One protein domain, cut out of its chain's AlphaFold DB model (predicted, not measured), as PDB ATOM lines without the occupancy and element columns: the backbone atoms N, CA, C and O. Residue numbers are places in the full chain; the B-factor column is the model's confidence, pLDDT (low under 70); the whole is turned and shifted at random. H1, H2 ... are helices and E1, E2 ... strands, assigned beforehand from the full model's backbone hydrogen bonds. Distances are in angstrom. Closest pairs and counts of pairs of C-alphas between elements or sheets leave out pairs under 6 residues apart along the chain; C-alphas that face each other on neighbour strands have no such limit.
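What this domain is: This is residues 217 to 412 of the 412 residues of the protein "Phage integrase family protein" of Acinetobacter sp. 479375 (UniProt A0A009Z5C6). A strongly twisted sheet of five strands has its helices gathered to one side: H6 stands up from the sheet into the middle of the domain, where H2 and H3 pack on it, and H1 packs across H2. H4 and H5 make a crossed pair beside H6, with H5 over the same face of the sheet. The printed part has 196 residues with six named helices and five named strands: along the chain H1 to H4 come first, then the strands E1 and E2, then H5, then the strands E3, E4 and E5, and last H6; the class is mixed, helices and strands, and in the branched sheet E1 and E2, E2 and E4, E3 and E4, and E4 and E5 are antiparallel neighbours. It is compact, with a radius of gyration of the C-alphas of 16.9 A and spans of 52 by 40 by 37 A.

Where its parts are: H1 is residues 219 to 227, beginning at C-alpha 219 (-17.759, -13.952, 10.457). H2 is residues 235 to 252, 25.5 A long, H3 residues 272 to 284, and H4 residues 305 to 322, 25.3 A. E1, residues 324 to 326, and E2, residues 329 to 333, precede H5, residues 337 to 353, 25.7 A. E3 is residues 358 to 363, E4 residues 375 to 384, 28.3 A, and E5 residues 387 to 390. H6, residues 392 to 405, ends at C-alpha 405 (-22.656, -13.024, 16.523).

How they stand to each other: E3, E4 and E5 form a meander, each strand the antiparallel neighbour of the one before; N 361 and O 379 are 2.9 A apart, N 382 and O 389 2.8 A. E2 and E5 lie on one side of E4, E3 on the other side; between the antiparallel neighbours E2 and E4, N 330 and O 378 are within hydrogen-bond range at 3.0 A. E1 and E2 are a hairpin, with N 326 and O 329 2.9 A apart. H6 stands up from the sheet at 73 degrees. H5, on the same face, runs along the strands, at 7 degrees to E2 on the local plane. H5 touches H4 at a steep tilt of 52 degrees, closest at the C-alphas of Ala 315 and Phe 346, 4.1 A. H3 touches H6 through residues 393 to 397 of H6 alone, closest at the C-alphas of Ala 281 and Leu 394, 4.2 A. H2, the hub, touches H1, H3 and H6; its closest C-alphas to H1 are those of Ala 237 and Leu 223, 5.0 A. Every O i to N i+4 pair is within hydrogen-bond range in H1, H2, H3 and H4, against 11 of 13 in H5 and 9 of 10 in H6.

The domain as a whole: The C-alphas farthest apart, of Arg 230 and Asp 370, are 53.2 A apart. The printed part has no cut. The links H2 to H3, H3 to H4 and E3 to E4 are long. Mean pLDDT of the printed part is 79.0; residues 261 to 271 and 286 to 308 are among those under 70.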
ATOM      1  N   LEU A 217     -11.825 -17.727   7.695       65.75
ATOM      2  CA  LEU A 217     -12.711 -16.640   7.270       65.75
ATOM      3  C   LEU A 217     -13.310 -15.891   8.465       65.75
ATOM      4  O   LEU A 217     -13.824 -16.494   9.408       65.75
ATOM      5  N   THR A 218     -13.337 -14.560   8.375       74.88
ATOM      6  CA  THR A 218     -14.057 -13.722   9.346       74.88
ATOM      7  C   THR A 218     -15.567 -14.011   9.311       74.88
ATOM      8  O   THR A 218     -16.101 -14.403   8.266       74.88
ATOM      9  N   PRO A 219     -16.307 -13.761  10.406       78.25
ATOM     10  CA  PRO A 219     -17.759 -13.952  10.457       78.25
ATOM     11  C   PRO A 219     -18.522 -13.253   9.320       78.25
ATOM     12  O   PRO A 219     -19.442 -13.824   8.738       78.25
ATOM     13  N   PHE A 220     -18.092 -12.048   8.935       80.88
ATOM     14  CA  PHE A 220     -18.656 -11.327   7.793       80.88
ATOM     15  C   PHE A 220     -18.359 -12.015   6.451       80.88
ATOM     16  O   PHE A 220     -19.260 -12.181   5.634       80.88
ATOM     17  N   GLN A 221     -17.122 -12.466   6.220       77.94
ATOM     18  CA  GLN A 221     -16.774 -13.199   4.996       77.94
ATOM     19  C   GLN A 221     -17.542 -14.520   4.885       77.94
ATOM     20  O   GLN A 221     -17.965 -14.881   3.786       77.94
ATOM     21  N   ARG A 222     -17.768 -15.212   6.009       80.69
ATOM     22  CA  ARG A 222     -18.606 -16.420   6.069       80.69
ATOM     23  C   ARG A 222     -20.058 -16.108   5.711       80.69
ATOM     24  O   ARG A 222     -20.625 -16.798   4.871       80.69
ATOM     25  N   LEU A 223     -20.620 -15.028   6.261       83.25
ATOM     26  CA  LEU A 223     -21.971 -14.550   5.942       83.25
ATOM     27  C   LEU A 223     -22.143 -14.234   4.444       83.25
ATOM     28  O   LEU A 223     -23.100 -14.692   3.821       83.25
ATOM     29  N   ILE A 224     -21.218 -13.473   3.849       81.94
ATOM     30  CA  ILE A 224     -21.281 -13.108   2.423       81.94
ATOM     31  C   ILE A 224     -21.054 -14.328   1.524       81.94
ATOM     32  O   ILE A 224     -21.781 -14.517   0.553       81.94
ATOM     33  N   SER A 225     -20.113 -15.205   1.875       76.56
ATOM     34  CA  SER A 225     -19.889 -16.454   1.136       76.56
ATOM     35  C   SER A 225     -21.102 -17.388   1.208       76.56
ATOM     36  O   SER A 225     -21.406 -18.062   0.228       76.56
ATOM     37  N   PHE A 226     -21.825 -17.416   2.334       82.75
ATOM     38  CA  PHE A 226     -23.105 -18.119   2.451       82.75
ATOM     39  C   PHE A 226     -24.167 -17.500   1.530       82.75
ATOM     40  O   PHE A 226     -24.771 -18.228   0.745       82.75
ATOM     41  N   ARG A 227     -24.333 -16.167   1.551       80.44
ATOM     42  CA  ARG A 227     -25.263 -15.427   0.669       80.44
ATOM     43  C   ARG A 227     -25.048 -15.742  -0.809       80.44
ATOM     44  O   ARG A 227     -25.998 -15.926  -1.554       80.44
ATOM     45  N   GLU A 228     -23.792 -15.797  -1.232       76.75
ATOM     46  CA  GLU A 228     -23.407 -16.062  -2.622       76.75
ATOM     47  C   GLU A 228     -23.439 -17.559  -2.980       76.75
ATOM     48  O   GLU A 228     -22.990 -17.958  -4.052       76.75
ATOM     49  N   GLY A 229     -23.923 -18.416  -2.075       73.38
ATOM     50  CA  GLY A 229     -24.037 -19.855  -2.291       73.38
ATOM     51  C   GLY A 229     -22.705 -20.610  -2.251       73.38
ATOM     52  O   GLY A 229     -22.677 -21.803  -2.562       73.38
ATOM     53  N   ARG A 230     -21.603 -19.961  -1.855       68.88
ATOM     54  CA  ARG A 230     -20.258 -20.558  -1.778       68.88
ATOM     55  C   ARG A 230     -20.068 -21.439  -0.537       68.88
ATOM     56  O   ARG A 230     -19.312 -22.400  -0.602       68.88
ATOM     57  N   LEU A 231     -20.790 -21.166   0.557       70.94
ATOM     58  CA  LEU A 231     -20.754 -21.937   1.814       70.94
ATOM     59  C   LEU A 231     -22.148 -22.419   2.257       70.94
ATOM     60  O   LEU A 231     -22.548 -22.197   3.392       70.94
ATOM     61  N   SER A 232     -22.906 -23.090   1.384       68.56
ATOM     62  CA  SER A 232     -24.302 -23.488   1.662       68.56
ATOM     63  C   SER A 232     -24.500 -24.416   2.876       68.56
ATOM     64  O   SER A 232     -25.608 -24.506   3.386       68.56
ATOM     65  N   GLU A 233     -23.447 -25.088   3.349       75.69
ATOM     66  CA  GLU A 233     -23.470 -25.992   4.515       75.69
ATOM     67  C   GLU A 233     -22.969 -25.330   5.818       75.69
ATOM     68  O   GLU A 233     -22.728 -25.994   6.832       75.69
ATOM     69  N   ASP A 234     -22.726 -24.018   5.812       80.50
ATOM     70  CA  ASP A 234     -22.359 -23.280   7.018       80.50
ATOM     71  C   ASP A 234     -23.617 -22.918   7.821       80.50
ATOM     72  O   ASP A 234     -24.207 -21.853   7.650       80.50
ATOM     73  N   THR A 235     -24.023 -23.830   8.708       83.00
ATOM     74  CA  THR A 235     -25.200 -23.682   9.579       83.00
ATOM     75  C   THR A 235     -25.151 -22.421  10.442       83.00
ATOM     76  O   THR A 235     -26.178 -21.786  10.669       83.00
ATOM     77  N   GLN A 236     -23.959 -22.010  10.878       82.88
ATOM     78  CA  GLN A 236     -23.780 -20.793  11.664       82.88
ATOM     79  C   GLN A 236     -23.944 -19.542  10.790       82.88
ATOM     80  O   GLN A 236     -24.598 -18.587  11.198       82.88
ATOM     81  N   ALA A 237     -23.411 -19.548   9.564       84.25
ATOM     82  CA  ALA A 237     -23.628 -18.452   8.618       84.25
ATOM     83  C   ALA A 237     -25.089 -18.366   8.146       84.25
ATOM     84  O   ALA A 237     -25.596 -17.261   7.956       84.25
ATOM     85  N   GLN A 238     -25.783 -19.502   8.019       86.50
ATOM     86  CA  GLN A 238     -27.225 -19.553   7.772       86.50
ATOM     87  C   GLN A 238     -28.001 -18.871   8.902       86.50
ATOM     88  O   GLN A 238     -28.856 -18.022   8.650       86.50
ATOM     89  N   GLU A 239     -27.683 -19.204  10.152       86.69
ATOM     90  CA  GLU A 239     -28.291 -18.573  11.320       86.69
ATOM     91  C   GLU A 239     -27.996 -17.067  11.370       86.69
ATOM     92  O   GLU A 239     -28.900 -16.253  11.581       86.69
ATOM     93  N   TRP A 240     -26.750 -16.663  11.121       89.62
ATOM     94  CA  TRP A 240     -26.385 -15.250  11.038       89.62
ATOM     95  C   TRP A 240     -27.135 -14.521   9.923       89.62
ATOM     96  O   TRP A 240     -27.572 -13.386  10.129       89.62
ATOM     97  N   MET A 241     -27.335 -15.169   8.773       88.94
ATOM     98  CA  MET A 241     -28.118 -14.619   7.669       88.94
ATOM     99  C   MET A 241     -29.570 -14.395   8.080       88.94
ATOM    100  O   MET A 241     -30.088 -13.298   7.887       88.94
ATOM    101  N   GLN A 242     -30.196 -15.370   8.739       87.88
ATOM    102  CA  GLN A 242     -31.560 -15.229   9.256       87.88
ATOM    103  C   GLN A 242     -31.670 -14.083  10.270       87.88
ATOM    104  O   GLN A 242     -32.585 -13.259  10.184       87.88
ATOM    105  N   ARG A 243     -30.708 -13.964  11.195       90.00
ATOM    106  CA  ARG A 243     -30.630 -12.849  12.157       90.00
ATOM    107  C   ARG A 243     -30.525 -11.498  11.438       90.00
ATOM    108  O   ARG A 243     -31.225 -10.550  11.802       90.00
ATOM    109  N   CYS A 244     -29.696 -11.407  10.396       91.00
ATOM    110  CA  CYS A 244     -29.518 -10.190   9.600       91.00
ATOM    111  C   CYS A 244     -30.768  -9.817   8.796       91.00
ATOM    112  O   CYS A 244     -31.198  -8.665   8.855       91.00
ATOM    113  N   GLN A 245     -31.382 -10.778   8.106       89.06
ATOM    114  CA  GLN A 245     -32.639 -10.590   7.374       89.06
ATOM    115  C   GLN A 245     -33.774 -10.158   8.310       89.06
ATOM    116  O   GLN A 245     -34.588  -9.297   7.965       89.06
ATOM    117  N   TRP A 246     -33.815 -10.709   9.525       90.25
ATOM    118  CA  TRP A 246     -34.796 -10.323  10.533       90.25
ATOM    119  C   TRP A 246     -34.581  -8.884  11.012       90.25
ATOM    120  O   TRP A 246     -35.542  -8.112  11.058       90.25
ATOM    121  N   MET A 247     -33.336  -8.496  11.321       91.75
ATOM    122  CA  MET A 247     -33.007  -7.128  11.745       91.75
ATOM    123  C   MET A 247     -33.311  -6.112  10.654       91.75
ATOM    124  O   MET A 247     -34.005  -5.133  10.922       91.75
ATOM    125  N   SER A 248     -32.849  -6.350   9.425       91.44
ATOM    126  CA  SER A 248     -33.080  -5.438   8.304       91.44
ATOM    127  C   SER A 248     -34.575  -5.281   8.022       91.44
ATOM    128  O   SER A 248     -35.064  -4.154   7.958       91.44
ATOM    129  N   THR A 249     -35.330  -6.385   7.990       89.56
ATOM    130  CA  THR A 249     -36.789  -6.354   7.820       89.56
ATOM    131  C   THR A 249     -37.462  -5.577   8.948       89.56
ATOM    132  O   THR A 249     -38.213  -4.640   8.687       89.56
ATOM    133  N   LYS A 250     -37.180  -5.898  10.216       89.19
ATOM    134  CA  LYS A 250     -37.793  -5.200  11.357       89.19
ATOM    135  C   LYS A 250     -37.469  -3.708  11.350       89.19
ATOM    136  O   LYS A 250     -38.343  -2.881  11.615       89.19
ATOM    137  N   TRP A 251     -36.216  -3.356  11.082       91.56
ATOM    138  CA  TRP A 251     -35.767  -1.975  11.150       91.56
ATOM    139  C   TRP A 251     -36.227  -1.155   9.955       91.56
ATOM    140  O   TRP A 251     -36.505   0.022  10.162       91.56
ATOM    141  N   MET A 252     -36.326  -1.718   8.745       89.75
ATOM    142  CA  MET A 252     -36.571  -0.983   7.490       89.75
ATOM    143  C   MET A 252     -38.011  -1.096   6.962       89.75
ATOM    144  O   MET A 252     -38.523  -0.134   6.385       89.75
ATOM    145  N   ASP A 253     -38.718  -2.187   7.247       87.00
ATOM    146  CA  ASP A 253     -40.102  -2.372   6.811       87.00
ATOM    147  C   ASP A 253     -41.070  -1.560   7.695       87.00
ATOM    148  O   ASP A 253     -41.015  -1.582   8.931       87.00
ATOM    149  N   ARG A 254     -41.970  -0.794   7.066       81.88
ATOM    150  CA  ARG A 254     -42.996   0.011   7.755       81.88
ATOM    151  C   ARG A 254     -44.104  -0.826   8.370       81.88
ATOM    152  O   ARG A 254     -44.728  -0.357   9.317       81.88
ATOM    153  N   GLN A 255     -44.340  -2.018   7.847       81.56
ATOM    154  CA  GLN A 255     -45.378  -2.924   8.302       81.56
ATOM    155  C   GLN A 255     -44.805  -3.950   9.279       81.56
ATOM    156  O   GLN A 255     -45.448  -4.237  10.275       81.56
ATOM    157  N   LYS A 256     -43.571  -4.434   9.098       79.94
ATOM    158  CA  LYS A 256     -43.011  -5.534   9.914       79.94
ATOM    159  C   LYS A 256     -42.184  -5.096  11.144       79.94
ATOM    160  O   LYS A 256     -41.500  -5.913  11.758       79.94
ATOM    161  N   PHE A 257     -42.274  -3.844  11.604       74.38
ATOM    162  CA  PHE A 257     -41.485  -3.368  12.764       74.38
ATOM    163  C   PHE A 257     -41.874  -3.998  14.119       74.38
ATOM    164  O   PHE A 257     -41.097  -3.944  15.077       74.38
ATOM    165  N   TYR A 258     -43.064  -4.597  14.228       75.75
ATOM    166  CA  TYR A 258     -43.543  -5.276  15.440       75.75
ATOM    167  C   TYR A 258     -43.065  -6.731  15.561       75.75
ATOM    168  O   TYR A 258     -43.462  -7.426  16.499       75.75
ATOM    169  N   LEU A 259     -42.218  -7.211  14.641       76.81
ATOM    170  CA  LEU A 259     -41.633  -8.547  14.738       76.81
ATOM    171  C   LEU A 259     -40.935  -8.721  16.095       76.81
ATOM    172  O   LEU A 259     -40.114  -7.896  16.505       76.81
ATOM    173  N   LYS A 260     -41.292  -9.794  16.800       74.88
ATOM    174  CA  LYS A 260     -40.634 -10.246  18.031       74.88
ATOM    175  C   LYS A 260     -39.452 -11.166  17.691       74.88
ATOM    176  O   LYS A 260     -39.460 -11.839  16.659       74.88
ATOM    177  N   THR A 261     -38.420 -11.172  18.531       67.00
ATOM    178  CA  THR A 261     -37.150 -11.890  18.284       67.00
ATOM    179  C   THR A 261     -37.324 -13.407  18.180       67.00
ATOM    180  O   THR A 261     -36.537 -14.080  17.531       67.00
ATOM    181  N   ASN A 262     -38.411 -13.961  18.717       66.19
ATOM    182  CA  ASN A 262     -38.752 -15.378  18.588       66.19
ATOM    183  C   ASN A 262     -39.191 -15.811  17.176       66.19
ATOM    184  O   ASN A 262     -39.396 -17.001  16.969       66.19
ATOM    185  N   TYR A 263     -39.367 -14.879  16.233       61.31
ATOM    186  CA  TYR A 263     -39.757 -15.183  14.850       61.31
ATOM    187  C   TYR A 263     -38.571 -15.354  13.886       61.31
ATOM    188  O   TYR A 263     -38.805 -15.564  12.700       61.31
ATOM    189  N   VAL A 264     -37.323 -15.250  14.362       67.00
ATOM    190  CA  VAL A 264     -36.111 -15.325  13.516       67.00
ATOM    191  C   VAL A 264     -36.060 -16.615  12.694       67.00
ATOM    192  O   VAL A 264     -35.738 -16.562  11.515       67.00
ATOM    193  N   TYR A 265     -36.471 -17.742  13.279       65.06
ATOM    194  CA  TYR A 265     -36.410 -19.059  12.630       65.06
ATOM    195  C   TYR A 265     -37.726 -19.500  11.972       65.06
ATOM    196  O   TYR A 265     -37.792 -20.588  11.409       65.06
ATOM    197  N   SER A 266     -38.805 -18.714  12.076       55.22
ATOM    198  CA  SER A 266     -40.166 -19.207  11.799       55.22
ATOM    199  C   SER A 266     -40.858 -18.550  10.602       55.22
ATOM    200  O   SER A 266     -42.040 -18.804  10.377       55.22
ATOM    201  N   LYS A 267     -40.197 -17.635   9.884       57.31
ATOM    202  CA  LYS A 267     -40.781 -16.944   8.727       57.31
ATOM    203  C   LYS A 267     -39.758 -16.843   7.604       57.31
ATOM    204  O   LYS A 267     -38.640 -16.407   7.845       57.31
ATOM    205  N   ASN A 268     -40.188 -17.157   6.383       55.91
ATOM    206  CA  ASN A 268     -39.477 -16.758   5.171       55.91
ATOM    207  C   ASN A 268     -39.508 -15.226   5.109       55.91
ATOM    208  O   ASN A 268     -40.535 -14.623   4.792       55.91
ATOM    209  N   LEU A 269     -38.419 -14.602   5.545       64.06
ATOM    210  CA  LEU A 269     -38.231 -13.159   5.487       64.06
ATOM    211  C   LEU A 269     -37.764 -12.787   4.076       64.06
ATOM    212  O   LEU A 269     -37.028 -13.536   3.444       64.06
ATOM    213  N   GLU A 270     -38.219 -11.643   3.574       59.34
ATOM    214  CA  GLU A 270     -37.801 -11.153   2.259       59.34
ATOM    215  C   GLU A 270     -36.332 -10.706   2.309       59.34
ATOM    216  O   GLU A 270     -35.958  -9.876   3.139       59.34
ATOM    217  N   GLU A 271     -35.507 -11.229   1.401       61.16
ATOM    218  CA  GLU A 271     -34.061 -10.948   1.346       61.16
ATOM    219  C   GLU A 271     -33.739  -9.491   0.955       61.16
ATOM    220  O   GLU A 271     -32.644  -8.988   1.221       61.16
ATOM    221  N   SER A 272     -34.717  -8.774   0.391       74.75
ATOM    222  CA  SER A 272     -34.560  -7.449  -0.223       74.75
ATOM    223  C   SER A 272     -34.019  -6.371   0.726       74.75
ATOM    224  O   SER A 272     -33.185  -5.558   0.323       74.75
ATOM    225  N   TRP A 273     -34.434  -6.362   1.997       86.75
ATOM    226  CA  TRP A 273     -34.020  -5.320   2.949       86.75
ATOM    227  C   TRP A 273     -32.572  -5.460   3.416       86.75
ATOM    228  O   TRP A 273     -31.916  -4.452   3.686       86.75
ATOM    229  N   PHE A 274     -32.064  -6.692   3.536       88.62
ATOM    230  CA  PHE A 274     -30.657  -6.906   3.882       88.62
ATOM    231  C   PHE A 274     -29.750  -6.382   2.768       88.62
ATOM    232  O   PHE A 274     -28.814  -5.632   3.045       88.62
ATOM    233  N   ASP A 275     -30.081  -6.706   1.520       86.94
ATOM    234  CA  ASP A 275     -29.324  -6.281   0.345       86.94
ATOM    235  C   ASP A 275     -29.316  -4.758   0.186       86.94
ATOM    236  O   ASP A 275     -28.263  -4.159  -0.042       86.94
ATOM    237  N   GLU A 276     -30.463  -4.104   0.393       90.12
ATOM    238  CA  GLU A 276     -30.539  -2.643   0.368       90.12
ATOM    239  C   GLU A 276     -29.654  -2.005   1.451       90.12
ATOM    240  O   GLU A 276     -28.958  -1.014   1.195       90.12
ATOM    241  N   LEU A 277     -29.671  -2.560   2.668       89.19
ATOM    242  CA  LEU A 277     -28.857  -2.071   3.776       89.19
ATOM    243  C   LEU A 277     -27.361  -2.258   3.495       89.19
ATOM    244  O   LEU A 277     -26.581  -1.325   3.700       89.19
ATOM    245  N   TYR A 278     -26.982  -3.434   2.992       89.31
ATOM    246  CA  TYR A 278     -25.612  -3.784   2.637       89.31
ATOM    247  C   TYR A 278     -25.051  -2.865   1.546       89.31
ATOM    248  O   TYR A 278     -23.991  -2.267   1.731       89.31
ATOM    249  N   GLU A 279     -25.786  -2.654   0.453       87.50
ATOM    250  CA  GLU A 279     -25.343  -1.787  -0.644       87.50
ATOM    251  C   GLU A 279     -25.223  -0.317  -0.217       87.50
ATOM    252  O   GLU A 279     -24.289   0.389  -0.611       87.50
ATOM    253  N   LYS A 280     -26.130   0.167   0.642       89.56
ATOM    254  CA  LYS A 280     -26.018   1.515   1.222       89.56
ATOM    255  C   LYS A 280     -24.804   1.647   2.138       89.56
ATOM    256  O   LYS A 280     -24.132   2.675   2.083       89.56
ATOM    257  N   ALA A 281     -24.525   0.640   2.966       88.06
ATOM    258  CA  ALA A 281     -23.351   0.625   3.830       88.06
ATOM    259  C   ALA A 281     -22.060   0.627   2.997       88.06
ATOM    260  O   ALA A 281     -21.215   1.495   3.198       88.06
ATOM    261  N   LYS A 282     -21.972  -0.242   1.983       84.56
ATOM    262  CA  LYS A 282     -20.832  -0.355   1.060       84.56
ATOM    263  C   LYS A 282     -20.480   0.969   0.375       84.56
ATOM    264  O   LYS A 282     -19.310   1.324   0.301       84.56
ATOM    265  N   LYS A 283     -21.480   1.743  -0.070       85.44
ATOM    266  CA  LYS A 283     -21.282   3.080  -0.679       85.44
ATOM    267  C   LYS A 283     -20.773   4.146   0.299       85.44
ATOM    268  O   LYS A 283     -20.286   5.194  -0.126       85.44
ATOM    269  N   LEU A 284     -20.958   3.941   1.602       84.19
ATOM    270  CA  LEU A 284     -20.527   4.872   2.648       84.19
ATOM    271  C   LEU A 284     -19.131   4.544   3.195       84.19
ATOM    272  O   LEU A 284     -18.542   5.403   3.852       84.19
ATOM    273  N   THR A 285     -18.611   3.355   2.898       77.12
ATOM    274  CA  THR A 285     -17.265   2.897   3.251       77.12
ATOM    275  C   THR A 285     -16.183   3.606   2.431       77.12
ATOM    276  O   THR A 285     -16.389   3.895   1.251       77.12
ATOM    277  N   ARG A 286     -15.025   3.912   3.036       67.81
ATOM    278  CA  ARG A 286     -13.889   4.523   2.322       67.81
ATOM    279  C   ARG A 286     -12.939   3.477   1.718       67.81
ATOM    280  O   ARG A 286     -12.789   2.422   2.320       67.81
ATOM    281  N   PRO A 287     -12.267   3.777   0.590       49.97
ATOM    282  CA  PRO A 287     -11.259   2.895  -0.022       49.97
ATOM    283  C   PRO A 287     -10.025   2.638   0.861       49.97
ATOM    284  O   PRO A 287      -9.421   1.575   0.799       49.97
ATOM    285  N   ASP A 288      -9.660   3.637   1.659       51.34
ATOM    286  CA  ASP A 288      -8.491   3.733   2.542       51.34
ATOM    287  C   ASP A 288      -8.800   3.311   3.991       51.34
ATOM    288  O   ASP A 288      -7.895   3.074   4.790       51.34
ATOM    289  N   GLU A 289     -10.081   3.120   4.314       52.78
ATOM    290  CA  GLU A 289     -10.476   2.295   5.449       52.78
ATOM    291  C   GLU A 289     -10.277   0.845   4.997       52.78
ATOM    292  O   GLU A 289     -11.168   0.265   4.378       52.78
ATOM    293  N   ILE A 290      -9.107   0.248   5.289       38.50
ATOM    294  CA  ILE A 290      -9.036  -1.213   5.442       38.50
ATOM    295  C   ILE A 290     -10.228  -1.530   6.327       38.50
ATOM    296  O   ILE A 290     -10.303  -1.034   7.444       38.50
ATOM    297  N   ILE A 291     -11.216  -2.219   5.778       39.53
ATOM    298  CA  ILE A 291     -12.418  -2.564   6.500       39.53
ATOM    299  C   ILE A 291     -12.049  -3.768   7.365       39.53
ATOM    300  O   ILE A 291     -12.026  -4.888   6.858       39.53
ATOM    301  N   PRO A 292     -11.907  -3.635   8.679       39.59
ATOM    302  CA  PRO A 292     -12.771  -4.391   9.533       39.59
ATOM    303  C   PRO A 292     -14.044  -3.545   9.640       39.59
ATOM    304  O   PRO A 292     -13.998  -2.343   9.908       39.59
ATOM    305  N   LEU A 293     -15.206  -4.116   9.330       43.66
ATOM    306  CA  LEU A 293     -16.491  -3.458   9.546       43.66
ATOM    307  C   LEU A 293     -16.619  -3.253  11.060       43.66
ATOM    308  O   LEU A 293     -17.147  -4.123  11.733       43.66
ATOM    309  N   LEU A 294     -16.051  -2.161  11.585       40.53
ATOM    310  CA  LEU A 294     -15.646  -2.033  12.987       40.53
ATOM    311  C   LEU A 294     -14.882  -3.280  13.486       40.53
ATOM    312  O   LEU A 294     -15.489  -4.201  14.031       40.53
ATOM    313  N   ASP A 295     -13.544  -3.281  13.407       37.91
ATOM    314  CA  ASP A 295     -12.784  -4.032  14.420       37.91
ATOM    315  C   ASP A 295     -13.048  -3.279  15.715       37.91
ATOM    316  O   ASP A 295     -12.393  -2.288  16.046       37.91
ATOM    317  N   PHE A 296     -14.046  -3.729  16.464       41.19
ATOM    318  CA  PHE A 296     -13.936  -3.607  17.899       41.19
ATOM    319  C   PHE A 296     -12.794  -4.532  18.291       41.19
ATOM    320  O   PHE A 296     -13.046  -5.668  18.686       41.19
ATOM    321  N   HIS A 297     -11.554  -4.060  18.133       35.31
ATOM    322  CA  HIS A 297     -10.413  -4.662  18.791       35.31
ATOM    323  C   HIS A 297     -10.775  -4.729  20.274       35.31
ATOM    324  O   HIS A 297     -10.745  -3.726  20.986       35.31
ATOM    325  N   TYR A 298     -11.170  -5.921  20.717       38.56
ATOM    326  CA  TYR A 298     -11.046  -6.335  22.099       38.56
ATOM    327  C   TYR A 298      -9.548  -6.282  22.392       38.56
ATOM    328  O   TYR A 298      -8.813  -7.231  22.125       38.56
ATOM    329  N   LYS A 299      -9.064  -5.129  22.855       34.56
ATOM    330  CA  LYS A 299      -7.843  -5.117  23.646       34.56
ATOM    331  C   LYS A 299      -8.243  -5.725  24.980       34.56
ATOM    332  O   LYS A 299      -9.038  -5.139  25.697       34.56
ATOM    333  N   ASP A 300      -7.776  -6.947  25.207       36.00
ATOM    334  CA  ASP A 300      -7.917  -7.707  26.448       36.00
ATOM    335  C   ASP A 300      -7.177  -6.976  27.584       36.00
ATOM    336  O   ASP A 300      -6.084  -7.381  27.967       36.00
ATOM    337  N   ASP A 301      -7.749  -5.884  28.103       35.44
ATOM    338  CA  ASP A 301      -7.299  -5.222  29.333       35.44
ATOM    339  C   ASP A 301      -8.314  -5.529  30.446       35.44
ATOM    340  O   ASP A 301      -9.275  -4.811  30.751       35.44
ATOM    341  N   ARG A 302      -8.105  -6.704  31.042       46.91
ATOM    342  CA  ARG A 302      -8.990  -7.356  32.010       46.91
ATOM    343  C   ARG A 302      -9.185  -6.506  33.264       46.91
ATOM    344  O   ARG A 302      -8.325  -6.478  34.135       46.91
ATOM    345  N   GLN A 303     -10.357  -5.871  33.351       43.47
ATOM    346  CA  GLN A 303     -11.272  -5.779  34.513       43.47
ATOM    347  C   GLN A 303     -12.250  -4.593  34.367       43.47
ATOM    348  O   GLN A 303     -13.389  -4.687  34.819       43.47
ATOM    349  N   GLN A 304     -11.871  -3.520  33.656       46.47
ATOM    350  CA  GLN A 304     -12.783  -2.416  33.290       46.47
ATOM    351  C   GLN A 304     -13.745  -2.765  32.134       46.47
ATOM    352  O   GLN A 304     -14.733  -2.057  31.916       46.47
ATOM    353  N   ASP A 305     -13.495  -3.867  31.424       56.44
ATOM    354  CA  ASP A 305     -14.226  -4.255  30.215       56.44
ATOM    355  C   ASP A 305     -15.567  -4.952  30.459       56.44
ATOM    356  O   ASP A 305     -16.482  -4.788  29.656       56.44
ATOM    357  N   ALA A 306     -15.771  -5.639  31.587       58.72
ATOM    358  CA  ALA A 306     -17.018  -6.379  31.821       58.72
ATOM    359  C   ALA A 306     -18.251  -5.457  31.932       58.72
ATOM    360  O   ALA A 306     -19.329  -5.768  31.423       58.72
ATOM    361  N   LEU A 307     -18.102  -4.290  32.574       60.97
ATOM    362  CA  LEU A 307     -19.181  -3.304  32.690       60.97
ATOM    363  C   LEU A 307     -19.466  -2.621  31.343       60.97
ATOM    364  O   LEU A 307     -20.629  -2.427  30.985       60.97
ATOM    365  N   LYS A 308     -18.414  -2.293  30.580       68.88
ATOM    366  CA  LYS A 308     -18.531  -1.720  29.230       68.88
ATOM    367  C   LYS A 308     -19.185  -2.706  28.267       68.88
ATOM    368  O   LYS A 308     -20.077  -2.318  27.510       68.88
ATOM    369  N   GLU A 309     -18.820  -3.981  28.342       73.06
ATOM    370  CA  GLU A 309     -19.447  -5.052  27.578       73.06
ATOM    371  C   GLU A 309     -20.922  -5.210  27.958       73.06
ATOM    372  O   GLU A 309     -21.784  -5.180  27.081       73.06
ATOM    373  N   LYS A 310     -21.252  -5.273  29.252       79.81
ATOM    374  CA  LYS A 310     -22.645  -5.379  29.713       79.81
ATOM    375  C   LYS A 310     -23.504  -4.197  29.246       79.81
ATOM    376  O   LYS A 310     -24.641  -4.392  28.810       79.81
ATOM    377  N   ASN A 311     -22.963  -2.980  29.289       83.44
ATOM    378  CA  ASN A 311     -23.640  -1.778  28.795       83.44
ATOM    379  C   ASN A 311     -23.812  -1.803  27.271       83.44
ATOM    380  O   ASN A 311     -24.884  -1.463  26.769       83.44
ATOM    381  N   THR A 312     -22.799  -2.278  26.546       83.31
ATOM    382  CA  THR A 312     -22.859  -2.490  25.095       83.31
ATOM    383  C   THR A 312     -23.968  -3.474  24.738       83.31
ATOM    384  O   THR A 312     -24.825  -3.173  23.916       83.31
ATOM    385  N   VAL A 313     -24.005  -4.639  25.387       86.38
ATOM    386  CA  VAL A 313     -25.025  -5.674  25.154       86.38
ATOM    387  C   VAL A 313     -26.420  -5.136  25.443       86.38
ATOM    388  O   VAL A 313     -27.336  -5.328  24.643       86.38
ATOM    389  N   LYS A 314     -26.584  -4.393  26.544       90.06
ATOM    390  CA  LYS A 314     -27.846  -3.725  26.880       90.06
ATOM    391  C   LYS A 314     -28.277  -2.757  25.773       90.06
ATOM    392  O   LYS A 314     -29.436  -2.796  25.362       90.06
ATOM    393  N   ALA A 315     -27.362  -1.940  25.252       91.56
ATOM    394  CA  ALA A 315     -27.643  -1.024  24.151       91.56
ATOM    395  C   ALA A 315     -27.991  -1.756  22.845       91.56
ATOM    396  O   ALA A 315     -28.976  -1.405  22.195       91.56
ATOM    397  N   LEU A 316     -27.263  -2.818  22.492       92.00
ATOM    398  CA  LEU A 316     -27.572  -3.656  21.330       92.00
ATOM    399  C   LEU A 316     -28.951  -4.320  21.455       92.00
ATOM    400  O   LEU A 316     -29.703  -4.366  20.484       92.00
ATOM    401  N   LYS A 317     -29.334  -4.767  22.657       91.56
ATOM    402  CA  LYS A 317     -30.673  -5.309  22.930       91.56
ATOM    403  C   LYS A 317     -31.763  -4.251  22.746       91.56
ATOM    404  O   LYS A 317     -32.805  -4.540  22.164       91.56
ATOM    405  N   ILE A 318     -31.521  -3.015  23.184       91.81
ATOM    406  CA  ILE A 318     -32.450  -1.895  22.969       91.81
ATOM    407  C   ILE A 318     -32.583  -1.578  21.473       91.81
ATOM    408  O   ILE A 318     -33.701  -1.422  20.980       91.81
ATOM    409  N   LEU A 319     -31.473  -1.556  20.729       93.94
ATOM    410  CA  LEU A 319     -31.478  -1.382  19.274       93.94
ATOM    411  C   LEU A 319     -32.273  -2.490  18.569       93.94
ATOM    412  O   LEU A 319     -33.114  -2.197  17.718       93.94
ATOM    413  N   LEU A 320     -32.048  -3.749  18.956       91.12
ATOM    414  CA  LEU A 320     -32.750  -4.914  18.415       91.12
ATOM    415  C   LEU A 320     -34.265  -4.786  18.579       91.12
ATOM    416  O   LEU A 320     -35.024  -5.072  17.655       91.12
ATOM    417  N   LEU A 321     -34.709  -4.365  19.765       88.25
ATOM    418  CA  LEU A 321     -36.120  -4.365  20.141       88.25
ATOM    419  C   LEU A 321     -36.872  -3.129  19.640       88.25
ATOM    420  O   LEU A 321     -38.000  -3.269  19.156       88.25
ATOM    421  N   LEU A 322     -36.262  -1.947  19.749       89.50
ATOM    422  CA  LEU A 322     -36.944  -0.662  19.573       89.50
ATOM    423  C   LEU A 322     -36.480   0.153  18.363       89.50
ATOM    424  O   LEU A 322     -37.195   1.071  17.950       89.50
ATOM    425  N   GLY A 323     -35.315  -0.161  17.793       91.31
ATOM    426  CA  GLY A 323     -34.738   0.605  16.694       91.31
ATOM    427  C   GLY A 323     -35.587   0.562  15.423       91.31
ATOM    428  O   GLY A 323     -36.133  -0.475  15.046       91.31
ATOM    429  N   LYS A 324     -35.687   1.701  14.734       93.38
ATOM    430  CA  LYS A 324     -36.277   1.807  13.390       93.38
ATOM    431  C   LYS A 324     -35.362   2.633  12.497       93.38
ATOM    432  O   LYS A 324     -35.024   3.755  12.853       93.38
ATOM    433  N   LEU A 325     -34.996   2.123  11.327       92.88
ATOM    434  CA  LEU A 325     -34.149   2.832  10.370       92.88
ATOM    435  C   LEU A 325     -35.017   3.471   9.276       92.88
ATOM    436  O   LEU A 325     -35.667   2.777   8.493       92.88
ATOM    437  N   ARG A 326     -35.065   4.805   9.209       89.75
ATOM    438  CA  ARG A 326     -35.879   5.549   8.227       89.75
ATOM    439  C   ARG A 326     -35.098   6.732   7.682       89.75
ATOM    440  O   ARG A 326     -34.517   7.489   8.445       89.75
ATOM    441  N   LYS A 327     -35.103   6.910   6.354       87.00
ATOM    442  CA  LYS A 327     -34.442   8.042   5.673       87.00
ATOM    443  C   LYS A 327     -32.984   8.276   6.140       87.00
ATOM    444  O   LYS A 327     -32.558   9.417   6.242       87.00
ATOM    445  N   ASN A 328     -32.230   7.205   6.417       89.69
ATOM    446  CA  ASN A 328     -30.854   7.238   6.954       89.69
ATOM    447  C   ASN A 328     -30.714   7.805   8.384       89.69
ATOM    448  O   ASN A 328     -29.649   8.296   8.754       89.69
ATOM    449  N   PHE A 329     -31.769   7.723   9.190       93.25
ATOM    450  CA  PHE A 329     -31.759   8.034  10.616       93.25
ATOM    451  C   PHE A 329     -32.260   6.835  11.414       93.25
ATOM    452  O   PHE A 329     -33.175   6.124  10.983       93.25
ATOM    453  N   LEU A 330     -31.684   6.639  12.595       95.31
ATOM    454  CA  LEU A 330     -32.202   5.701  13.580       95.31
ATOM    455  C   LEU A 330     -33.274   6.413  14.412       95.31
ATOM    456  O   LEU A 330     -33.099   7.556  14.825       95.31
ATOM    457  N   HIS A 331     -34.410   5.767  14.621       94.00
ATOM    458  CA  HIS A 331     -35.556   6.324  15.327       94.00
ATOM    459  C   HIS A 331     -35.936   5.444  16.509       94.00
ATOM    460  O   HIS A 331     -36.052   4.226  16.363       94.00
ATOM    461  N   PHE A 332     -36.212   6.088  17.642       92.38
ATOM    462  CA  PHE A 332     -36.825   5.470  18.812       92.38
ATOM    463  C   PHE A 332     -38.105   6.217  19.159       92.38
ATOM    464  O   PHE A 332     -38.117   7.444  19.237       92.38
ATOM    465  N   GLN A 333     -39.190   5.474  19.356       88.62
ATOM    466  CA  GLN A 333     -40.459   6.041  19.792       88.62
ATOM    467  C   GLN A 333     -40.522   5.989  21.320       88.62
ATOM    468  O   GLN A 333     -40.386   4.913  21.891       88.62
ATOM    469  N   CYS A 334     -40.760   7.128  21.959       86.69
ATOM    470  CA  CYS A 334     -40.933   7.241  23.400       86.69
ATOM    471  C   CYS A 334     -42.424   7.427  23.702       86.69
ATOM    472  O   CYS A 334     -43.026   8.427  23.322       86.69
ATOM    473  N   ARG A 335     -43.071   6.432  24.309       81.81
ATOM    474  CA  ARG A 335     -44.493   6.509  24.687       81.81
ATOM    475  C   ARG A 335     -44.665   6.728  26.181       81.81
ATOM    476  O   ARG A 335     -45.639   7.359  26.580       81.81
ATOM    477  N   MET A 336     -43.742   6.205  26.983       81.44
ATOM    478  CA  MET A 336     -43.772   6.251  28.444       81.44
ATOM    479  C   MET A 336     -42.393   6.616  29.008       81.44
ATOM    480  O   MET A 336     -41.380   6.416  28.343       81.44
ATOM    481  N   LYS A 337     -42.334   7.064  30.273       73.94
ATOM    482  CA  LYS A 337     -41.066   7.387  30.969       73.94
ATOM    483  C   LYS A 337     -40.040   6.245  30.932       73.94
ATOM    484  O   LYS A 337     -38.842   6.488  30.848       73.94
ATOM    485  N   GLY A 338     -40.498   4.990  30.942       81.25
ATOM    486  CA  GLY A 338     -39.617   3.825  30.817       81.25
ATOM    487  C   GLY A 338     -38.853   3.761  29.486       81.25
ATOM    488  O   GLY A 338     -37.720   3.285  29.464       81.25
ATOM    489  N   ASP A 339     -39.427   4.279  28.395       84.25
ATOM    490  CA  ASP A 339     -38.790   4.285  27.072       84.25
ATOM    491  C   ASP A 339     -37.643   5.298  27.007       84.25
ATOM    492  O   ASP A 339     -36.621   5.042  26.372       84.25
ATOM    493  N   GLU A 340     -37.773   6.430  27.704       85.12
ATOM    494  CA  GLU A 340     -36.706   7.425  27.814       85.12
ATOM    495  C   GLU A 340     -35.469   6.829  28.494       85.12
ATOM    496  O   GLU A 340     -34.354   6.964  27.988       85.12
ATOM    497  N   GLN A 341     -35.665   6.054  29.565       88.38
ATOM    498  CA  GLN A 341     -34.569   5.343  30.220       88.38
ATOM    499  C   GLN A 341     -33.912   4.310  29.291       88.38
ATOM    500  O   GLN A 341     -32.697   4.103  29.356       88.38
ATOM    501  N   GLN A 342     -34.674   3.650  28.408       89.94
ATOM    502  CA  GLN A 342     -34.092   2.767  27.389       89.94
ATOM    503  C   GLN A 342     -33.255   3.556  26.379       89.94
ATOM    504  O   GLN A 342     -32.153   3.130  26.048       89.94
ATOM    505  N   ILE A 343     -33.707   4.732  25.950       90.81
ATOM    506  CA  ILE A 343     -32.937   5.598  25.048       90.81
ATOM    507  C   ILE A 343     -31.636   6.074  25.719       90.81
ATOM    508  O   ILE A 343     -30.576   6.000  25.101       90.81
ATOM    509  N   VAL A 344     -31.678   6.464  26.999       90.69
ATOM    510  CA  VAL A 344     -30.482   6.807  27.797       90.69
ATOM    511  C   VAL A 344     -29.504   5.630  27.852       90.69
ATOM    512  O   VAL A 344     -28.309   5.797  27.603       90.69
ATOM    513  N   ASN A 345     -30.005   4.424  28.138       91.06
ATOM    514  CA  ASN A 345     -29.186   3.211  28.178       91.06
ATOM    515  C   ASN A 345     -28.555   2.896  26.810       91.06
ATOM    516  O   ASN A 345     -27.410   2.450  26.760       91.06
ATOM    517  N   PHE A 346     -29.280   3.130  25.709       93.38
ATOM    518  CA  PHE A 346     -28.754   2.968  24.354       93.38
ATOM    519  C   PHE A 346     -27.616   3.953  24.073       93.38
ATOM    520  O   PHE A 346     -26.540   3.525  23.666       93.38
ATOM    521  N   ILE A 347     -27.824   5.247  24.342       90.88
ATOM    522  CA  ILE A 347     -26.803   6.290  24.152       90.88
ATOM    523  C   ILE A 347     -25.544   5.942  24.956       90.88
ATOM    524  O   ILE A 347     -24.459   5.848  24.389       90.88
ATOM    525  N   THR A 348     -25.710   5.652  26.249       89.31
ATOM    526  CA  THR A 348     -24.602   5.360  27.176       89.31
ATOM    527  C   THR A 348     -23.786   4.137  26.747       89.31
ATOM    528  O   THR A 348     -22.579   4.094  26.967       89.31
ATOM    529  N   GLY A 349     -24.424   3.129  26.145       86.75
ATOM    530  CA  GLY A 349     -23.723   1.939  25.661       86.75
ATOM    531  C   GLY A 349     -23.074   2.105  24.286       86.75
ATOM    532  O   GLY A 349     -22.085   1.431  24.022       86.75
ATOM    533  N   ILE A 350     -23.594   2.984  23.418       87.81
ATOM    534  CA  ILE A 350     -23.073   3.177  22.054       87.81
ATOM    535  C   ILE A 350     -22.002   4.260  21.977       87.81
ATOM    536  O   ILE A 350     -21.028   4.069  21.261       87.81
ATOM    537  N   GLU A 351     -22.141   5.386  22.679       85.75
ATOM    538  CA  GLU A 351     -21.180   6.497  22.575       85.75
ATOM    539  C   GLU A 351     -19.721   6.091  22.837       85.75
ATOM    540  O   GLU A 351     -18.869   6.472  22.033       85.75
ATOM    541  N   PRO A 352     -19.408   5.244  23.840       81.19
ATOM    542  CA  PRO A 352     -18.038   4.774  24.058       81.19
ATOM    543  C   PRO A 352     -17.465   3.947  22.896       81.19
ATOM    544  O   PRO A 352     -16.256   3.763  22.809       81.19
ATOM    545  N   MET A 353     -18.320   3.424  22.013       75.88
ATOM    546  CA  MET A 353     -17.943   2.576  20.880       75.88
ATOM    547  C   MET A 353     -17.618   3.371  19.608       75.88
ATOM    548  O   MET A 353     -17.117   2.796  18.646       75.88
ATOM    549  N   LEU A 354     -17.955   4.662  19.555       74.56
ATOM    550  CA  LEU A 354     -17.869   5.453  18.324       74.56
ATOM    551  C   LEU A 354     -16.451   5.952  18.011       74.56
ATOM    552  O   LEU A 354     -16.162   6.260  16.852       74.56
ATOM    553  N   GLY A 355     -15.560   5.963  19.007       72.62
ATOM    554  CA  GLY A 355     -14.208   6.511  18.877       72.62
ATOM    555  C   GLY A 355     -14.211   8.005  18.532       72.62
ATOM    556  O   GLY A 355     -15.239   8.676  18.609       72.62
ATOM    557  N   ASP A 356     -13.063   8.527  18.103       70.38
ATOM    558  CA  ASP A 356     -12.871   9.977  17.928       70.38
ATOM    559  C   ASP A 356     -13.430  10.531  16.604       70.38
ATOM    560  O   ASP A 356     -13.518  11.742  16.398       70.38
ATOM    561  N   HIS A 357     -13.803   9.655  15.670       73.50
ATOM    562  CA  HIS A 357     -14.144  10.035  14.291       73.50
ATOM    563  C   HIS A 357     -15.646  10.003  13.980       73.50
ATOM    564  O   HIS A 357     -16.064  10.426  12.893       73.50
ATOM    565  N   LEU A 358     -16.463   9.507  14.913       83.50
ATOM    566  CA  LEU A 358     -17.912   9.405  14.778       83.50
ATOM    567  C   LEU A 358     -18.605  10.115  15.939       83.50
ATOM    568  O   LEU A 358     -18.317   9.874  17.103       83.50
ATOM    569  N   TYR A 359     -19.582  10.951  15.608       85.25
ATOM    570  CA  TYR A 359     -20.412  11.653  16.578       85.25
ATOM    571  C   TYR A 359     -21.870  11.205  16.469       85.25
ATOM    572  O   TYR A 359     -22.410  11.102  15.365       85.25
ATOM    573  N   LEU A 360     -22.525  10.979  17.610       90.44
ATOM    574  CA  LEU A 360     -23.956  10.695  17.676       90.44
ATOM    575  C   LEU A 360     -24.752  11.992  17.841       90.44
ATOM    576  O   LEU A 360     -24.926  12.514  18.947       90.44
ATOM    577  N   GLU A 361     -25.279  12.485  16.728       93.00
ATOM    578  CA  GLU A 361     -26.204  13.607  16.698       93.00
ATOM    579  C   GLU A 361     -27.610  13.148  17.099       93.00
ATOM    580  O   GLU A 361     -28.095  12.104  16.655       93.00
ATOM    581  N   LYS A 362     -28.254  13.930  17.971       93.62
ATOM    582  CA  LYS A 362     -29.536  13.610  18.606       93.62
ATOM    583  C   LYS A 362     -30.516  14.735  18.303       93.62
ATOM    584  O   LYS A 362     -30.204  15.898  18.539       93.62
ATOM    585  N   GLN A 363     -31.689  14.395  17.791       91.69
ATOM    586  CA  GLN A 363     -32.777  15.336  17.537       91.69
ATOM    587  C   GLN A 363     -33.993  14.922  18.362       91.69
ATOM    588  O   GLN A 363     -34.302  13.729  18.442       91.69
ATOM    589  N   ASN A 364     -34.691  15.913  18.928       88.44
ATOM    590  CA  ASN A 364     -35.835  15.714  19.824       88.44
ATOM    591  C   ASN A 364     -35.480  14.885  21.079       88.44
ATOM    592  O   ASN A 364     -36.192  13.950  21.435       88.44
ATOM    593  N   TYR A 365     -34.333  15.184  21.701       86.88
ATOM    594  CA  TYR A 365     -33.857  14.543  22.930       86.88
ATOM    595  C   TYR A 365     -33.377  15.607  23.938       86.88
ATOM    596  O   TYR A 365     -32.546  16.431  23.544       86.88
ATOM    597  N   PRO A 366     -33.836  15.589  25.208       83.44
ATOM    598  CA  PRO A 366     -34.838  14.675  25.778       83.44
ATOM    599  C   PRO A 366     -36.224  14.857  25.137       83.44
ATOM    600  O   PRO A 366     -36.514  15.898  24.548       83.44
ATOM    601  N   VAL A 367     -37.061  13.817  25.182       84.88
ATOM    602  CA  VAL A 367     -38.376  13.841  24.516       84.88
ATOM    603  C   VAL A 367     -39.376  14.590  25.380       84.88
ATOM    604  O   VAL A 367     -39.589  14.232  26.535       84.88
ATOM    605  N   ASN A 368     -40.079  15.561  24.800       83.62
ATOM    606  CA  ASN A 368     -41.261  16.122  25.441       83.62
ATOM    607  C   ASN A 368     -42.439  15.133  25.323       83.62
ATOM    608  O   ASN A 368     -42.997  14.951  24.238       83.62
ATOM    609  N   LEU A 369     -42.818  14.487  26.431       80.00
ATOM    610  CA  LEU A 369     -43.927  13.523  26.469       80.00
ATOM    611  C   LEU A 369     -45.299  14.168  26.219       80.00
ATOM    612  O   LEU A 369     -46.220  13.469  25.798       80.00
ATOM    613  N   ASP A 370     -45.428  15.481  26.406       80.94
ATOM    614  CA  ASP A 370     -46.671  16.217  26.161       80.94
ATOM    615  C   ASP A 370     -46.812  16.644  24.691       80.94
ATOM    616  O   ASP A 370     -47.900  17.000  24.237       80.94
ATOM    617  N   ALA A 371     -45.736  16.542  23.903       80.81
ATOM    618  CA  ALA A 371     -45.756  16.851  22.481       80.81
ATOM    619  C   ALA A 371     -46.359  15.700  21.640       80.81
ATOM    620  O   ALA A 371     -46.266  14.522  22.012       80.81
ATOM    621  N   PRO A 372     -46.947  16.008  20.465       77.81
ATOM    622  CA  PRO A 372     -47.436  14.991  19.532       77.81
ATOM    623  C   PRO A 372     -46.293  14.182  18.888       77.81
ATOM    624  O   PRO A 372     -46.434  12.975  18.675       77.81
ATOM    625  N   GLU A 373     -45.138  14.801  18.607       81.38
ATOM    626  CA  GLU A 373     -43.959  14.100  18.079       81.38
ATOM    627  C   GLU A 373     -43.082  13.557  19.216       81.38
ATOM    628  O   GLU A 373     -42.186  14.224  19.725       81.38
ATOM    629  N   ARG A 374     -43.301  12.290  19.575       87.38
ATOM    630  CA  ARG A 374     -42.555  11.608  20.648       87.38
ATOM    631  C   ARG A 374     -41.470  10.665  20.125       87.38
ATOM    632  O   ARG A 374     -41.328   9.533  20.583       87.38
ATOM    633  N   THR A 375     -40.767  11.077  19.072       89.31
ATOM    634  CA  THR A 375     -39.739  10.255  18.412       89.31
ATOM    635  C   THR A 375     -38.381  10.930  18.500       89.31
ATOM    636  O   THR A 375     -38.233  12.050  18.020       89.31
ATOM    637  N   VAL A 376     -37.389  10.224  19.044       91.75
ATOM    638  CA  VAL A 376     -35.982  10.638  18.994       91.75
ATOM    639  C   VAL A 376     -35.385  10.185  17.674       91.75
ATOM    640  O   VAL A 376     -35.566   9.028  17.279       91.75
ATOM    641  N   LYS A 377     -34.653  11.077  17.004       94.19
ATOM    642  CA  LYS A 377     -33.910  10.752  15.782       94.19
ATOM    643  C   LYS A 377     -32.417  10.846  16.059       94.19
ATOM    644  O   LYS A 377     -31.939  11.846  16.584       94.19
ATOM    645  N   PHE A 378     -31.696   9.804  15.675       95.31
ATOM    646  CA  PHE A 378     -30.253   9.710  15.789       95.31
ATOM    647  C   PHE A 378     -29.607   9.663  14.409       95.31
ATOM    648  O   PHE A 378     -30.046   8.908  13.533       95.31
ATOM    649  N   SER A 379     -28.540  10.439  14.249       94.06
ATOM    650  CA  SER A 379     -27.644  10.398  13.096       94.06
ATOM    651  C   SER A 379     -26.206  10.196  13.555       94.06
ATOM    652  O   SER A 379     -25.674  10.974  14.341       94.06
ATOM    653  N   PHE A 380     -25.545   9.168  13.026       92.25
ATOM    654  CA  PHE A 380     -24.102   9.013  13.190       92.25
ATOM    655  C   PHE A 380     -23.402   9.862  12.135       92.25
ATOM    656  O   PHE A 380     -23.552   9.628  10.933       92.25
ATOM    657  N   GLN A 381     -22.660  10.863  12.586       89.25
ATOM    658  CA  GLN A 381     -21.956  11.822  11.749       89.25
ATOM    659  C   GLN A 381     -20.465  11.510  11.763       89.25
ATOM    660  O   GLN A 381     -19.831  11.529  12.815       89.25
ATOM    661  N   ARG A 382     -19.895  11.258  10.587       87.00
ATOM    662  CA  ARG A 382     -18.446  11.170  10.403       87.00
ATOM    663  C   ARG A 382     -17.895  12.561  10.128       87.00
ATOM    664  O   ARG A 382     -18.397  13.244   9.231       87.00
ATOM    665  N   VAL A 383     -16.870  12.963  10.872       77.94
ATOM    666  CA  VAL A 383     -16.196  14.252  10.670       77.94
ATOM    667  C   VAL A 383     -15.036  14.069   9.696       77.94
ATOM    668  O   VAL A 383     -14.196  13.190   9.865       77.94
ATOM    669  N   VAL A 384     -15.009  14.882   8.641       69.69
ATOM    670  CA  VAL A 384     -13.967  14.867   7.609       69.69
ATOM    671  C   VAL A 384     -13.546  16.306   7.347       69.69
ATOM    672  O   VAL A 384     -14.204  17.026   6.590       69.69
ATOM    673  N   GLY A 385     -12.480  16.747   8.014       72.19
ATOM    674  CA  GLY A 385     -12.144  18.170   8.064       72.19
ATOM    675  C   GLY A 385     -13.309  18.969   8.659       72.19
ATOM    676  O   GLY A 385     -13.785  18.652   9.745       72.19
ATOM    677  N   SER A 386     -13.815  19.965   7.928       68.75
ATOM    678  CA  SER A 386     -14.955  20.799   8.347       68.75
ATOM    679  C   SER A 386     -16.338  20.230   7.995       68.75
ATOM    680  O   SER A 386     -17.354  20.807   8.386       68.75
ATOM    681  N   LYS A 387     -16.424  19.112   7.256       75.19
ATOM    682  CA  LYS A 387     -17.701  18.544   6.789       75.19
ATOM    683  C   LYS A 387     -18.149  17.372   7.661       75.19
ATOM    684  O   LYS A 387     -17.372  16.461   7.943       75.19
ATOM    685  N   LYS A 388     -19.435  17.362   8.028       82.75
ATOM    686  CA  LYS A 388     -20.115  16.230   8.675       82.75
ATOM    687  C   LYS A 388     -20.871  15.422   7.622       82.75
ATOM    688  O   LYS A 388     -21.656  15.987   6.862       82.75
ATOM    689  N   LYS A 389     -20.626  14.113   7.555       88.00
ATOM    690  CA  LYS A 389     -21.337  13.188   6.660       88.00
ATOM    691  C   LYS A 389     -22.155  12.202   7.486       88.00
ATOM    692  O   LYS A 389     -21.591  11.491   8.315       88.00
ATOM    693  N   ASN A 390     -23.455  12.100   7.203       90.69
ATOM    694  CA  ASN A 390     -24.306  11.099   7.839       90.69
ATOM    695  C   ASN A 390     -23.922   9.702   7.322       90.69
ATOM    696  O   ASN A 390     -24.064   9.402   6.136       90.69
ATOM    697  N   VAL A 391     -23.434   8.860   8.230       90.69
ATOM    698  CA  VAL A 391     -23.022   7.470   7.995       90.69
ATOM    699  C   VAL A 391     -23.843   6.483   8.830       90.69
ATOM    700  O   VAL A 391     -23.420   5.353   9.053       90.69
ATOM    701  N   THR A 392     -25.037   6.882   9.277       92.94
ATOM    702  CA  THR A 392     -25.922   6.064  10.125       92.94
ATOM    703  C   THR A 392     -26.125   4.669   9.565       92.94
ATOM    704  O   THR A 392     -25.955   3.695  10.285       92.94
ATOM    705  N   THR A 393     -26.422   4.554   8.274       91.81
ATOM    706  CA  THR A 393     -26.660   3.257   7.632       91.81
ATOM    707  C   THR A 393     -25.455   2.316   7.732       91.81
ATOM    708  O   THR A 393     -25.635   1.134   8.006       91.81
ATOM    709  N   LEU A 394     -24.234   2.843   7.593       89.50
ATOM    710  CA  LEU A 394     -22.999   2.076   7.764       89.50
ATOM    711  C   LEU A 394     -22.812   1.634   9.222       89.50
ATOM    712  O   LEU A 394     -22.532   0.466   9.476       89.50
ATOM    713  N   VAL A 395     -23.012   2.539  10.184       89.50
ATOM    714  CA  VAL A 395     -22.878   2.205  11.611       89.50
ATOM    715  C   VAL A 395     -23.901   1.147  12.023       89.50
ATOM    716  O   VAL A 395     -23.536   0.168  12.664       89.50
ATOM    717  N   ILE A 396     -25.163   1.288  11.607       92.88
ATOM    718  CA  ILE A 396     -26.213   0.300  11.890       92.88
ATOM    719  C   ILE A 396     -25.895  -1.053  11.258       92.88
ATOM    720  O   ILE A 396     -26.077  -2.075  11.915       92.88
ATOM    721  N   PHE A 397     -25.381  -1.077  10.026       91.50
ATOM    722  CA  PHE A 397     -24.948  -2.318   9.387       91.50
ATOM    723  C   PHE A 397     -23.824  -3.004  10.179       91.50
ATOM    724  O   PHE A 397     -23.894  -4.198  10.446       91.50
ATOM    725  N   ASN A 398     -22.833  -2.253  10.656       86.88
ATOM    726  CA  ASN A 398     -21.759  -2.824  11.470       86.88
ATOM    727  C   ASN A 398     -22.260  -3.333  12.835       86.88
ATOM    728  O   ASN A 398     -21.868  -4.410  13.284       86.88
ATOM    729  N   LEU A 399     -23.162  -2.593  13.493       89.44
ATOM    730  CA  LEU A 399     -23.793  -3.050  14.735       89.44
ATOM    731  C   LEU A 399     -24.601  -4.332  14.500       89.44
ATOM    732  O   LEU A 399     -24.531  -5.240  15.321       89.44
ATOM    733  N   MET A 400     -25.285  -4.453  13.359       91.56
ATOM    734  CA  MET A 400     -25.980  -5.675  12.946       91.56
ATOM    735  C   MET A 400     -25.024  -6.872  12.862       91.56
ATOM    736  O   MET A 400     -25.332  -7.933  13.402       91.56
ATOM    737  N   LEU A 401     -23.843  -6.697  12.258       87.62
ATOM    738  CA  LEU A 401     -22.824  -7.750  12.181       87.62
ATOM    739  C   LEU A 401     -22.279  -8.140  13.555       87.62
ATOM    740  O   LEU A 401     -21.950  -9.301  13.775       87.62
ATOM    741  N   LYS A 402     -22.202  -7.211  14.510       85.56
ATOM    742  CA  LYS A 402     -21.854  -7.545  15.899       85.56
ATOM    743  C   LYS A 402     -22.990  -8.296  16.593       85.56
ATOM    744  O   LYS A 402     -22.758  -9.275  17.296       85.56
ATOM    745  N   MET A 403     -24.226  -7.860  16.374       89.19
ATOM    746  CA  MET A 403     -25.417  -8.453  16.977       89.19
ATOM    747  C   MET A 403     -25.672  -9.872  16.481       89.19
ATOM    748  O   MET A 403     -26.017 -10.723  17.294       89.19
ATOM    749  N   MET A 404     -25.465 -10.162  15.191       88.81
ATOM    750  CA  MET A 404     -25.676 -11.510  14.645       88.81
ATOM    751  C   MET A 404     -24.781 -12.557  15.321       88.81
ATOM    752  O   MET A 404     -25.165 -13.716  15.376       88.81
ATOM    753  N   GLN A 405     -23.629 -12.149  15.864       85.19
ATOM    754  CA  GLN A 405     -22.656 -13.024  16.523       85.19
ATOM    755  C   GLN A 405     -22.916 -13.211  18.028       85.19
ATOM    756  O   GLN A 405     -22.357 -14.123  18.626       85.19
ATOM    757  N   LYS A 406     -23.734 -12.358  18.661       85.88
ATOM    758  CA  LYS A 406     -23.982 -12.392  20.111       85.88
ATOM    759  C   LYS A 406     -25.237 -13.186  20.450       85.88
ATOM    760  O   LYS A 406     -26.327 -12.621  20.505       85.88
ATOM    761  N   ASP A 407     -25.078 -14.478  20.726       82.44
ATOM    762  CA  ASP A 407     -26.190 -15.400  21.013       82.44
ATOM    763  C   ASP A 407     -27.080 -14.953  22.184       82.44
ATOM    764  O   ASP A 407     -28.298 -15.096  22.118       82.44
ATOM    765  N   GLU A 408     -26.512 -14.298  23.200       84.38
ATOM    766  CA  GLU A 408     -27.240 -13.711  24.342       84.38
ATOM    767  C   GLU A 408     -28.345 -12.703  23.955       84.38
ATOM    768  O   GLU A 408     -29.240 -12.417  24.752       84.38
ATOM    769  N   LEU A 409     -28.299 -12.141  22.740       84.44
ATOM    770  CA  LEU A 409     -29.331 -11.237  22.223       84.44
ATOM    771  C   LEU A 409     -30.528 -11.981  21.609       84.44
ATOM    772  O   LEU A 409     -31.601 -11.390  21.461       84.44
ATOM    773  N   TRP A 410     -30.337 -13.247  21.240       80.25
ATOM    774  CA  TRP A 410     -31.270 -14.060  20.452       80.25
ATOM    775  C   TRP A 410     -31.877 -15.211  21.245       80.25
ATOM    776  O   TRP A 410     -33.005 -15.619  20.963       80.25
ATOM    777  N   LEU A 411     -31.147 -15.709  22.243       64.50
ATOM    778  CA  LEU A 411     -31.620 -16.719  23.178       64.50
ATOM    779  C   LEU A 411     -32.726 -16.139  24.076       64.50
ATOM    780  O   LEU A 411     -32.694 -14.966  24.461       64.50
ATOM    781  N   LYS A 412     -33.742 -16.963  24.346       52.12
ATOM    782  CA  LYS A 412     -34.882 -16.627  25.208       52.12
ATOM    783  C   LYS A 412     -34.563 -16.831  26.675       52.12
ATOM    784  O   LYS A 412     -33.999 -17.902  26.983       52.12
TER     785      LYS A 412